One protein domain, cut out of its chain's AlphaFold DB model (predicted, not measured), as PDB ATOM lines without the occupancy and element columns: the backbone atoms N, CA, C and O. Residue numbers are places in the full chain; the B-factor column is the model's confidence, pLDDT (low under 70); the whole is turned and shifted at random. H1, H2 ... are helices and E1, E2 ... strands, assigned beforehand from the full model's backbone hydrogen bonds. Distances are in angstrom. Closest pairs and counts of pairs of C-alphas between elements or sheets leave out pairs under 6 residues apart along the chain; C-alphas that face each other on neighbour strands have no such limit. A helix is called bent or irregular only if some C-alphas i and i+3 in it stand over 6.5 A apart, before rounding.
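What this domain is: This is residues 15 to 99 of the 103 residues of an uncharacterized protein of Chryseobacterium sp. legu1 (UniProt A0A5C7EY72). A small sheet of three long strands, E2, E3 and E4, has the long helix H3 packed along one face, mostly over E4. Beyond the end of the sheet where E2 begins lies the short helix H1, which adds to the length of the whole, while E1 comes near the last residues of H3 and H2 only grazes the sheet. The printed part has 85 residues with three named helices and four named strands, in the order E1, H1, E2, E3, H2, E4, H3; the sheet's order is E2, E3, E4, antiparallel throughout, and the class is mixed, helices and strands. It is compact, with a radius of gyration of the C-alphas of 13.7 A, yet elongated in outline, spanning 43 by 24 by 20 A.

Where its parts are: Find C-alpha 40 at (32.783, -48.527, 16.939); from there E2, residues 40 to 47, runs 21.9 A. E3, residues 50 to 57, comes back over 21.7 A, and E4, residues 73 to 78, covers 14.3 A. H3, residues 84 to 98, runs 22.1 A from C-alpha 84 at (20.917, -56.603, 34.015) to C-alpha 98 at (20.079, -41.754, 17.607). Look for H2 at residues 60 to 66, 10.8 A long, H1 at residues 32 to 37, 8.6 A, and E1 at residues 21 to 23, 6.7 A. H3 is irregular, with C-alphas 94 and 97 7.2 A apart; H2 is only just so, with C-alphas 60 and 63 6.53 A apart.

How they stand to each other: Start at the hairpin of E2 and E3, antiparallel at 156 degrees, where N 43 and O 54 are 2.8 A apart, within hydrogen-bond range. E3, the inner strand, is antiparallel to E4 at 165 degrees, with N 51 and O 77 2.9 A apart. H3 is on this sheet, two layers with the helix on one face, at a height over the sheet of 8.7 A. It lies over E4 and, only just, over E3 with 3 C-alphas, and runs along the strands, at 16 degrees to E4 on the local plane; the closest C-alphas of H3 and E4 are those of Ala 91 and Ala 75, 5.0 A. H2 only grazes the sheet, with residues 60 to 64. E1 pairs with no named strand, but residues 21 to 22 of it pair antiparallel with residues 15 to 16; its closest C-alpha to H3 is that of Lys 21, 4.9 A from that of Phe 98. H1 is not on the sheet and touches no helix. Every O i to N i+4 pair is within hydrogen-bond range in H1, against 2 of 3 in H2 and 9 of 11 in H3.

The domain as a whole: The two C-alphas farthest apart are those of Asp 32 and Thr 81, 43.5 A. The printed part has no cut, and no link is long. The mean pLDDT of the printed part is 75.1; look for values under 70 at residues 17 to 18, 24 to 40 and 58 to 67.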
ATOM      1  N   TYR A  15      27.971 -46.363  13.448       71.25
ATOM      2  CA  TYR A  15      27.601 -44.956  13.570       71.25
ATOM      3  C   TYR A  15      27.885 -44.216  12.265       71.25
ATOM      4  O   TYR A  15      29.001 -44.263  11.753       71.25
ATOM      5  N   ASP A  16      26.865 -43.546  11.737       70.94
ATOM      6  CA  ASP A  16      26.958 -42.627  10.611       70.94
ATOM      7  C   ASP A  16      27.136 -41.196  11.135       70.94
ATOM      8  O   ASP A  16      26.190 -40.636  11.709       70.94
ATOM      9  N   PRO A  17      28.332 -40.611  10.960       66.12
ATOM     10  CA  PRO A  17      28.625 -39.259  11.412       66.12
ATOM     11  C   PRO A  17      27.873 -38.180  10.637       66.12
ATOM     12  O   PRO A  17      27.552 -37.139  11.207       66.12
ATOM     13  N   ASP A  18      27.577 -38.418   9.361       68.25
ATOM     14  CA  ASP A  18      26.914 -37.439   8.505       68.25
ATOM     15  C   ASP A  18      25.432 -37.325   8.878       68.25
ATOM     16  O   ASP A  18      24.835 -36.249   8.809       68.25
ATOM     17  N   LEU A  19      24.839 -38.438   9.317       70.44
ATOM     18  CA  LEU A  19      23.446 -38.498   9.756       70.44
ATOM     19  C   LEU A  19      23.273 -38.306  11.268       70.44
ATOM     20  O   LEU A  19      22.159 -38.037  11.725       70.44
ATOM     21  N   GLY A  20      24.337 -38.470  12.053       72.38
ATOM     22  CA  GLY A  20      24.261 -38.520  13.511       72.38
ATOM     23  C   GLY A  20      23.449 -39.720  14.006       72.38
ATOM     24  O   GLY A  20      22.685 -39.599  14.968       72.38
ATOM     25  N   LYS A  21      23.550 -40.863  13.312       75.44
ATOM     26  CA  LYS A  21      22.672 -42.024  13.514       75.44
ATOM     27  C   LYS A  21      23.420 -43.334  13.726       75.44
ATOM     28  O   LYS A  21      24.475 -43.561  13.156       75.44
ATOM     29  N   ILE A  22      22.830 -44.218  14.525       73.56
ATOM     30  CA  ILE A  22      23.320 -45.557  14.849       73.56
ATOM     31  C   ILE A  22      22.457 -46.609  14.144       73.56
ATOM     32  O   ILE A  22      21.224 -46.556  14.190       73.56
ATOM     33  N   PHE A  23      23.113 -47.599  13.541       71.06
ATOM     34  CA  PHE A  23      22.499 -48.692  12.796       71.06
ATOM     35  C   PHE A  23      22.859 -50.053  13.405       71.06
ATOM     36  O   PHE A  23      24.017 -50.328  13.721       71.06
ATOM     37  N   PHE A  24      21.848 -50.919  13.530       65.31
ATOM     38  CA  PHE A  24      21.987 -52.295  14.031       65.31
ATOM     39  C   PHE A  24      22.639 -53.251  13.037       65.31
ATOM     40  O   PHE A  24      23.322 -54.195  13.429       65.31
ATOM     41  N   ASN A  25      22.415 -53.020  11.746       62.06
ATOM     42  CA  ASN A  25      23.113 -53.759  10.714       62.06
ATOM     43  C   ASN A  25      24.462 -53.076  10.549       62.06
ATOM     44  O   ASN A  25      24.524 -51.962  10.024       62.06
ATOM     45  N   GLY A  26      25.522 -53.735  11.016       57.00
ATOM     46  CA  GLY A  26      26.873 -53.338  10.648       57.00
ATOM     47  C   GLY A  26      26.972 -53.183   9.119       57.00
ATOM     48  O   GLY A  26      26.248 -53.873   8.392       57.00
ATOM     49  N   PRO A  27      27.812 -52.270   8.610       58.03
ATOM     50  CA  PRO A  27      28.065 -52.144   7.178       58.03
ATOM     51  C   PRO A  27      28.480 -53.490   6.574       58.03
ATOM     52  O   PRO A  27      28.943 -54.388   7.280       58.03
ATOM     53  N   GLU A  28      28.312 -53.657   5.263       62.41
ATOM     54  CA  GLU A  28      28.762 -54.884   4.602       62.41
ATOM     55  C   GLU A  28      30.286 -55.036   4.760       62.41
ATOM     56  O   GLU A  28      31.022 -54.107   4.396       62.41
ATOM     57  N   PRO A  29      30.778 -56.175   5.295       60.44
ATOM     58  CA  PRO A  29      32.206 -56.421   5.445       60.44
ATOM     59  C   PRO A  29      32.960 -56.213   4.130       60.44
ATOM     60  O   PRO A  29      32.522 -56.666   3.076       60.44
ATOM     61  N   GLY A  30      34.119 -55.553   4.197       62.38
ATOM     62  CA  GLY A  30      34.969 -55.314   3.025       62.38
ATOM     63  C   GLY A  30      34.630 -54.063   2.209       62.38
ATOM     64  O   GLY A  30      35.230 -53.857   1.159       62.38
ATOM     65  N   THR A  31      33.713 -53.215   2.681       63.78
ATOM     66  CA  THR A  31      33.514 -51.863   2.134       63.78
ATOM     67  C   THR A  31      34.413 -50.834   2.835       63.78
ATOM     68  O   THR A  31      34.785 -51.000   4.000       63.78
ATOM     69  N   ASP A  32      34.746 -49.730   2.161       64.62
ATOM     70  CA  ASP A  32      35.465 -48.608   2.794       64.62
ATOM     71  C   ASP A  32      34.650 -48.017   3.954       64.62
ATOM     72  O   ASP A  32      35.181 -47.692   5.015       64.62
ATOM     73  N   VAL A  33      33.328 -47.991   3.775       60.00
ATOM     74  CA  VAL A  33      32.333 -47.630   4.788       60.00
ATOM     75  C   VAL A  33      32.409 -48.573   5.992       60.00
ATOM     76  O   VAL A  33      32.361 -48.113   7.127       60.00
ATOM     77  N   TYR A  34      32.605 -49.879   5.779       60.44
ATOM     78  CA  TYR A  34      32.858 -50.830   6.860       60.44
ATOM     79  C   TYR A  34      34.139 -50.525   7.610       60.44
ATOM     80  O   TYR A  34      34.106 -50.434   8.827       60.44
ATOM     81  N   SER A  35      35.248 -50.304   6.914       60.53
ATOM     82  CA  SER A  35      36.519 -50.003   7.582       60.53
ATOM     83  C   SER A  35      36.450 -48.706   8.399       60.53
ATOM     84  O   SER A  35      37.071 -48.609   9.452       60.53
ATOM     85  N   TYR A  36      35.658 -47.737   7.940       59.81
ATOM     86  CA  TYR A  36      35.447 -46.462   8.617       59.81
ATOM     87  C   TYR A  36      34.449 -46.542   9.790       59.81
ATOM     88  O   TYR A  36      34.686 -45.950  10.838       59.81
ATOM     89  N   MET A  37      33.348 -47.291   9.649       59.47
ATOM     90  CA  MET A  37      32.257 -47.347  10.639       59.47
ATOM     91  C   MET A  37      32.317 -48.563  11.583       59.47
ATOM     92  O   MET A  37      31.653 -48.554  12.617       59.47
ATOM     93  N   ALA A  38      33.080 -49.616  11.259       57.66
ATOM     94  CA  ALA A  38      33.243 -50.815  12.098       57.66
ATOM     95  C   ALA A  38      34.198 -50.605  13.285       57.66
ATOM     96  O   ALA A  38      34.331 -51.489  14.129       57.66
ATOM     97  N   ALA A  39      34.832 -49.435  13.380       59.84
ATOM     98  CA  ALA A  39      35.709 -49.065  14.488       59.84
ATOM     99  C   ALA A  39      34.952 -48.719  15.784       59.84
ATOM    100  O   ALA A  39      35.575 -48.295  16.754       59.84
ATOM    101  N   CYS A  40      33.624 -48.881  15.809       67.75
ATOM    102  CA  CYS A  40      32.783 -48.527  16.939       67.75
ATOM    103  C   CYS A  40      31.901 -49.693  17.402       67.75
ATOM    104  O   CYS A  40      31.260 -50.374  16.600       67.75
ATOM    105  N   THR A  41      31.850 -49.937  18.710       70.81
ATOM    106  CA  THR A  41      31.111 -51.071  19.279       70.81
ATOM    107  C   THR A  41      30.516 -50.743  20.641       70.81
ATOM    108  O   THR A  41      31.091 -49.973  21.415       70.81
ATOM    109  N   LEU A  42      29.370 -51.358  20.952       75.69
ATOM    110  CA  LEU A  42      28.871 -51.373  22.322       75.69
ATOM    111  C   LEU A  42      29.685 -52.357  23.151       75.69
ATOM    112  O   LEU A  42      29.734 -53.558  22.874       75.69
ATOM    113  N   VAL A  43      30.286 -51.828  24.205       77.06
ATOM    114  CA  VAL A  43      31.055 -52.573  25.188       77.06
ATOM    115  C   VAL A  43      30.265 -52.609  26.481       77.06
ATOM    116  O   VAL A  43      29.612 -51.642  26.861       77.06
ATOM    117  N   ILE A  44      30.331 -53.738  27.175       79.75
ATOM    118  CA  ILE A  44      29.842 -53.824  28.546       79.75
ATOM    119  C   ILE A  44      31.015 -54.204  29.424       79.75
ATOM    120  O   ILE A  44      31.726 -55.172  29.146       79.75
ATOM    121  N   SER A  45      31.214 -53.427  30.479       82.56
ATOM    122  CA  SER A  45      32.282 -53.634  31.441       82.56
ATOM    123  C   SER A  45      31.715 -53.830  32.846       82.56
ATOM    124  O   SER A  45      30.660 -53.304  33.210       82.56
ATOM    125  N   PHE A  46      32.418 -54.638  33.639       82.44
ATOM    126  CA  PHE A  46      32.024 -54.999  34.998       82.44
ATOM    127  C   PHE A  46      33.126 -54.593  35.976       82.44
ATOM    128  O   PHE A  46      34.298 -54.897  35.766       82.44
ATOM    129  N   SER A  47      32.746 -53.940  37.074       86.06
ATOM    130  CA  SER A  47      33.649 -53.608  38.180       86.06
ATOM    131  C   SER A  47      32.966 -53.908  39.510       86.06
ATOM    132  O   SER A  47      32.266 -53.062  40.084       86.06
ATOM    133  N   GLY A  48      33.163 -55.131  40.006       89.31
ATOM    134  CA  GLY A  48      32.397 -55.662  41.133       89.31
ATOM    135  C   GLY A  48      30.912 -55.773  40.758       89.31
ATOM    136  O   GLY A  48      30.618 -56.316  39.696       89.31
ATOM    137  N   PRO A  49      29.971 -55.243  41.567       89.19
ATOM    138  CA  PRO A  49      28.550 -55.254  41.217       89.19
ATOM    139  C   PRO A  49      28.186 -54.204  40.158       89.19
ATOM    140  O   PRO A  49      27.060 -54.206  39.672       89.19
ATOM    141  N   ASN A  50      29.094 -53.278  39.831       89.06
ATOM    142  CA  ASN A  50      28.808 -52.209  38.882       89.06
ATOM    143  C   ASN A  50      28.904 -52.732  37.449       89.06
ATOM    144  O   ASN A  50      29.878 -53.403  37.100       89.06
ATOM    145  N   VAL A  51      27.934 -52.339  36.634       88.62
ATOM    146  CA  VAL A  51      27.866 -52.601  35.197       88.62
ATOM    147  C   VAL A  51      27.881 -51.265  34.478       88.62
ATOM    148  O   VAL A  51      27.151 -50.346  34.863       88.62
ATOM    149  N   TYR A  52      28.687 -51.173  33.431       88.06
ATOM    150  CA  TYR A  52      28.745 -50.026  32.536       88.06
ATOM    151  C   TYR A  52      28.476 -50.515  31.122       88.06
ATOM    152  O   TYR A  52      28.993 -51.557  30.719       88.06
ATOM    153  N   ILE A  53      27.625 -49.791  30.406       86.44
ATOM    154  CA  ILE A  53      27.367 -49.986  28.986       86.44
ATOM    155  C   ILE A  53      27.902 -48.746  28.291       86.44
ATOM    156  O   ILE A  53      27.370 -47.645  28.465       86.44
ATOM    157  N   ASP A  54      28.957 -48.957  27.522       83.44
ATOM    158  CA  ASP A  54      29.776 -47.916  26.930       83.44
ATOM    159  C   ASP A  54      29.768 -48.065  25.410       83.44
ATOM    160  O   ASP A  54      29.659 -49.168  24.866       83.44
ATOM    161  N   TYR A  55      29.913 -46.951  24.707       76.12
ATOM    162  CA  TYR A  55      30.209 -46.953  23.283       76.12
ATOM    163  C   TYR A  55      31.699 -46.686  23.092       76.12
ATOM    164  O   TYR A  55      32.194 -45.620  23.458       76.12
ATOM    165  N   SER A  56      32.423 -47.657  22.543       73.69
ATOM    166  CA  SER A  56      33.869 -47.573  22.341       73.69
ATOM    167  C   SER A  56      34.186 -47.368  20.869       73.69
ATOM    168  O   SER A  56      33.742 -48.165  20.045       73.69
ATOM    169  N   CYS A  57      35.006 -46.360  20.566       71.12
ATOM    170  CA  CYS A  57      35.538 -46.080  19.233       71.12
ATOM    171  C   CYS A  57      37.006 -45.661  19.298       71.12
ATOM    172  O   CYS A  57      37.452 -45.128  20.314       71.12
ATOM    173  N   ASP A  58      37.713 -45.771  18.174       65.75
ATOM    174  CA  ASP A  58      39.084 -45.259  18.029       65.75
ATOM    175  C   ASP A  58      39.200 -43.740  18.294       65.75
ATOM    176  O   ASP A  58      40.252 -43.258  18.708       65.75
ATOM    177  N   ASN A  59      38.110 -42.977  18.123       63.66
ATOM    178  CA  ASN A  59      38.021 -41.563  18.502       63.66
ATOM    179  C   ASN A  59      36.981 -41.345  19.616       63.66
ATOM    180  O   ASN A  59      35.826 -41.004  19.358       63.66
ATOM    181  N   LEU A  60      37.404 -41.542  20.867       57.66
ATOM    182  CA  LEU A  60      36.547 -41.513  22.065       57.66
ATOM    183  C   LEU A  60      35.820 -40.174  22.303       57.66
ATOM    184  O   LEU A  60      34.714 -40.151  22.846       57.66
ATOM    185  N   ASN A  61      36.409 -39.054  21.877       58.91
ATOM    186  CA  ASN A  61      35.817 -37.728  22.091       58.91
ATOM    187  C   ASN A  61      34.633 -37.469  21.152       58.91
ATOM    188  O   ASN A  61      33.723 -36.715  21.483       58.91
ATOM    189  N   TYR A  62      34.605 -38.145  20.005       59.38
ATOM    190  CA  TYR A  62      33.657 -37.856  18.940       59.38
ATOM    191  C   TYR A  62      32.198 -38.117  19.345       59.38
ATOM    192  O   TYR A  62      31.332 -37.296  19.067       59.38
ATOM    193  N   LEU A  63      31.907 -39.198  20.075       62.69
ATOM    194  CA  LEU A  63      30.535 -39.466  20.539       62.69
ATOM    195  C   LEU A  63      30.177 -38.770  21.847       62.69
ATOM    196  O   LEU A  63      28.996 -38.518  22.078       62.69
ATOM    197  N   SER A  64      31.169 -38.395  22.659       64.62
ATOM    198  CA  SER A  64      30.917 -37.499  23.792       64.62
ATOM    199  C   SER A  64      30.380 -36.154  23.308       64.62
ATOM    200  O   SER A  64      29.451 -35.612  23.905       64.62
ATOM    201  N   ASP A  65      30.890 -35.678  22.172       67.44
ATOM    202  CA  ASP A  65      30.461 -34.426  21.557       67.44
ATOM    203  C   ASP A  65      29.144 -34.573  20.773       67.44
ATOM    204  O   ASP A  65      28.276 -33.705  20.861       67.44
ATOM    205  N   GLN A  66      28.961 -35.671  20.027       69.00
ATOM    206  CA  GLN A  66      27.795 -35.856  19.149       69.00
ATOM    207  C   GLN A  66      26.559 -36.430  19.855       69.00
ATOM    208  O   GLN A  66      25.438 -36.003  19.584       69.00
ATOM    209  N   LEU A  67      26.741 -37.400  20.756       69.31
ATOM    210  CA  LEU A  67      25.641 -38.048  21.481       69.31
ATOM    211  C   LEU A  67      25.433 -37.480  22.888       69.31
ATOM    212  O   LEU A  67      24.503 -37.888  23.578       69.31
ATOM    213  N   GLN A  68      26.293 -36.549  23.320       75.94
ATOM    214  CA  GLN A  68      26.272 -35.945  24.658       75.94
ATOM    215  C   GLN A  68      26.465 -36.960  25.802       75.94
ATOM    216  O   GLN A  68      26.126 -36.683  26.955       75.94
ATOM    217  N   PHE A  69      27.046 -38.128  25.510       76.75
ATOM    218  CA  PHE A  69      27.411 -39.122  26.519       76.75
ATOM    219  C   PHE A  69      28.822 -38.866  27.021       76.75
ATOM    220  O   PHE A  69      29.798 -39.147  26.332       76.75
ATOM    221  N   LYS A  70      28.941 -38.356  28.247       73.12
ATOM    222  CA  LYS A  70      30.244 -38.121  28.867       73.12
ATOM    223  C   LYS A  70      31.076 -39.411  28.887       73.12
ATOM    224  O   LYS A  70      30.632 -40.420  29.435       73.12
ATOM    225  N   ASP A  71      32.280 -39.340  28.323       72.50
ATOM    226  CA  ASP A  71      33.252 -40.438  28.264       72.50
ATOM    227  C   ASP A  71      32.694 -41.714  27.589       72.50
ATOM    228  O   ASP A  71      33.117 -42.822  27.903       72.50
ATOM    229  N   GLY A  72      31.707 -41.576  26.690       74.75
ATOM    230  CA  GLY A  72      31.073 -42.707  25.997       74.75
ATOM    231  C   GLY A  72      30.165 -43.583  26.872       74.75
ATOM    232  O   GLY A  72      29.646 -44.589  26.384       74.75
ATOM    233  N   CYS A  73      29.936 -43.209  28.135       85.38
ATOM    234  CA  CYS A  73      29.071 -43.943  29.058       85.38
ATOM    235  C   CYS A  73      27.597 -43.720  28.700       85.38
ATOM    236  O   CYS A  73      27.036 -42.649  28.945       85.38
ATOM    237  N   ILE A  74      26.945 -44.758  28.181       85.94
ATOM    238  CA  ILE A  74      25.530 -44.709  27.798       85.94
ATOM    239  C   ILE A  74      24.654 -45.009  29.008       85.94
ATOM    240  O   ILE A  74      23.676 -44.311  29.265       85.94
ATOM    241  N   ALA A  75      24.985 -46.056  29.763       89.06
ATOM    242  CA  ALA A  75      24.260 -46.413  30.970       89.06
ATOM    243  C   ALA A  75      25.186 -47.037  32.005       89.06
ATOM    244  O   ALA A  75      26.120 -47.769  31.695       89.06
ATOM    245  N   LYS A  76      24.855 -46.787  33.266       91.69
ATOM    246  CA  LYS A  76      25.486 -47.408  34.423       91.69
ATOM    247  C   LYS A  76      24.407 -48.027  35.291       91.69
ATOM    248  O   LYS A  76      23.320 -47.460  35.411       91.69
ATOM    249  N   GLY A  77      24.717 -49.149  35.918       91.56
ATOM    250  CA  GLY A  77      23.854 -49.762  36.916       91.56
ATOM    251  C   GLY A  77      24.616 -50.623  37.907       91.56
ATOM    252  O   GLY A  77      25.848 -50.724  37.846       91.56
ATOM    253  N   ARG A  78      23.885 -51.233  38.840       94.00
ATOM    254  CA  ARG A  78      24.461 -52.172  39.807       94.00
ATOM    255  C   ARG A  78      23.600 -53.416  39.990       94.00
ATOM    256  O   ARG A  78      22.424 -53.315  40.325       94.00
ATOM    257  N   LEU A  79      24.221 -54.586  39.868       88.81
ATOM    258  CA  LEU A  79      23.547 -55.889  39.953       88.81
ATOM    259  C   LEU A  79      23.023 -56.239  41.355       88.81
ATOM    260  O   LEU A  79      22.298 -57.215  41.508       88.81
ATOM    261  N   ASP A  80      23.403 -55.479  42.384       93.50
ATOM    262  CA  ASP A  80      22.875 -55.628  43.742       93.50
ATOM    263  C   ASP A  80      21.552 -54.873  43.962       93.50
ATOM    264  O   ASP A  80      20.852 -55.152  44.935       93.50
ATOM    265  N   THR A  81      21.197 -53.941  43.072       93.94
ATOM    266  CA  THR A  81      20.005 -53.084  43.207       93.94
ATOM    267  C   THR A  81      19.031 -53.162  42.038       93.94
ATOM    268  O   THR A  81      17.867 -52.817  42.207       93.94
ATOM    269  N   GLU A  82      19.487 -53.585  40.864       91.94
ATOM    270  CA  GLU A  82      18.673 -53.733  39.656       91.94
ATOM    271  C   GLU A  82      19.162 -54.939  38.850       91.94
ATOM    272  O   GLU A  82      20.304 -55.386  39.002       91.94
ATOM    273  N   ASN A  83      18.299 -55.493  38.002       87.25
ATOM    274  CA  ASN A  83      18.703 -56.603  37.146       87.25
ATOM    275  C   ASN A  83      19.422 -56.093  35.883       87.25
ATOM    276  O   ASN A  83      19.336 -54.927  35.506       87.25
ATOM    277  N   PHE A  84      20.157 -56.980  35.208       83.56
ATOM    278  CA  PHE A  84      20.917 -56.603  34.015       83.56
ATOM    279  C   PHE A  84      20.022 -56.141  32.851       83.56
ATOM    280  O   PHE A  84      20.407 -55.233  32.117       83.56
ATOM    281  N   GLU A  85      18.817 -56.701  32.716       82.50
ATOM    282  CA  GLU A  85      17.869 -56.335  31.654       82.50
ATOM    283  C   GLU A  85      17.390 -54.879  31.789       82.50
ATOM    284  O   GLU A  85      17.251 -54.175  30.789       82.50
ATOM    285  N   GLU A  86      17.197 -54.388  33.014       87.00
ATOM    286  CA  GLU A  86      16.850 -52.990  33.305       87.00
ATOM    287  C   GLU A  86      17.981 -52.034  32.909       87.00
ATOM    288  O   GLU A  86      17.731 -50.981  32.313       87.00
ATOM    289  N   ILE A  87      19.230 -52.429  33.166       86.19
ATOM    290  CA  ILE A  87      20.422 -51.669  32.764       86.19
ATOM    291  C   ILE A  87      20.514 -51.612  31.233       86.19
ATOM    292  O   ILE A  87      20.737 -50.539  30.667       86.19
ATOM    293  N   GLN A  88      20.291 -52.742  30.553       80.44
ATOM    294  CA  GLN A  88      20.264 -52.810  29.090       80.44
ATOM    295  C   GLN A  88      19.144 -51.956  28.498       80.44
ATOM    296  O   GLN A  88      19.387 -51.190  27.567       80.44
ATOM    297  N   LYS A  89      17.930 -52.034  29.052       81.94
ATOM    298  CA  LYS A  89      16.791 -51.230  28.599       81.94
ATOM    299  C   LYS A  89      17.084 -49.738  28.694       81.94
ATOM    300  O   LYS A  89      16.843 -49.012  27.740       81.94
ATOM    301  N   ARG A  90      17.681 -49.293  29.798       88.00
ATOM    302  CA  ARG A  90      18.084 -47.893  29.965       88.00
ATOM    303  C   ARG A  90      19.136 -47.466  28.941       88.00
ATOM    304  O   ARG A  90      19.054 -46.355  28.426       88.00
ATOM    305  N   ALA A  91      20.098 -48.330  28.615       83.62
ATOM    306  CA  ALA A  91      21.048 -48.036  27.544       83.62
ATOM    307  C   ALA A  91      20.349 -47.874  26.187       83.62
ATOM    308  O   ALA A  91      20.654 -46.948  25.442       83.62
ATOM    309  N   LEU A  92      19.379 -48.738  25.890       78.31
ATOM    310  CA  LEU A  92      18.590 -48.676  24.661       78.31
ATOM    311  C   LEU A  92      17.732 -47.414  24.592       78.31
ATOM    312  O   LEU A  92      17.713 -46.764  23.554       78.31
ATOM    313  N   ASP A  93      17.081 -47.035  25.690       82.94
ATOM    314  CA  ASP A  93      16.281 -45.811  25.772       82.94
ATOM    315  C   ASP A  93      17.152 -44.564  25.550       82.94
ATOM    316  O   ASP A  93      16.751 -43.645  24.836       82.94
ATOM    317  N   ASN A  94      18.377 -44.558  26.089       83.38
ATOM    318  CA  ASN A  94      19.345 -43.485  25.864       83.38
ATOM    319  C   ASN A  94      19.825 -43.431  24.404       83.38
ATOM    320  O   ASN A  94      20.011 -42.345  23.858       83.38
ATOM    321  N   LEU A  95      20.005 -44.582  23.750       80.06
ATOM    322  CA  LEU A  95      20.431 -44.652  22.349       80.06
ATOM    323  C   LEU A  95      19.297 -44.377  21.358       80.06
ATOM    324  O   LEU A  95      19.567 -43.879  20.266       80.06
ATOM    325  N   ALA A  96      18.045 -44.664  21.720       79.25
ATOM    326  CA  ALA A  96      16.885 -44.633  20.829       79.25
ATOM    327  C   ALA A  96      16.747 -43.358  19.967       79.25
ATOM    328  O   ALA A  96      16.457 -43.500  18.778       79.25
ATOM    329  N   PRO A  97      17.005 -42.127  20.463       80.44
ATOM    330  CA  PRO A  97      16.938 -40.909  19.641       80.44
ATOM    331  C   PRO A  97      17.919 -40.901  18.456       80.44
ATOM    332  O   PRO A  97      17.693 -40.245  17.430       80.44
ATOM    333  N   PHE A  98      19.011 -41.643  18.590       78.12
ATOM    334  CA  PHE A  98      20.079 -41.754  17.607       78.12
ATOM    335  C   PHE A  98      19.917 -42.987  16.722       78.12
ATOM    336  O   PHE A  98      20.608 -43.103  15.721       78.12
ATOM    337  N   MET A  99      18.992 -43.894  17.030       76.19
ATOM    338  CA  MET A  99      18.788 -45.104  16.237       76.19
ATOM    339  C   MET A  99      17.831 -44.855  15.073       76.19
ATOM    340  O   MET A  99      16.846 -44.124  15.193       76.19
TER     341      MET A  99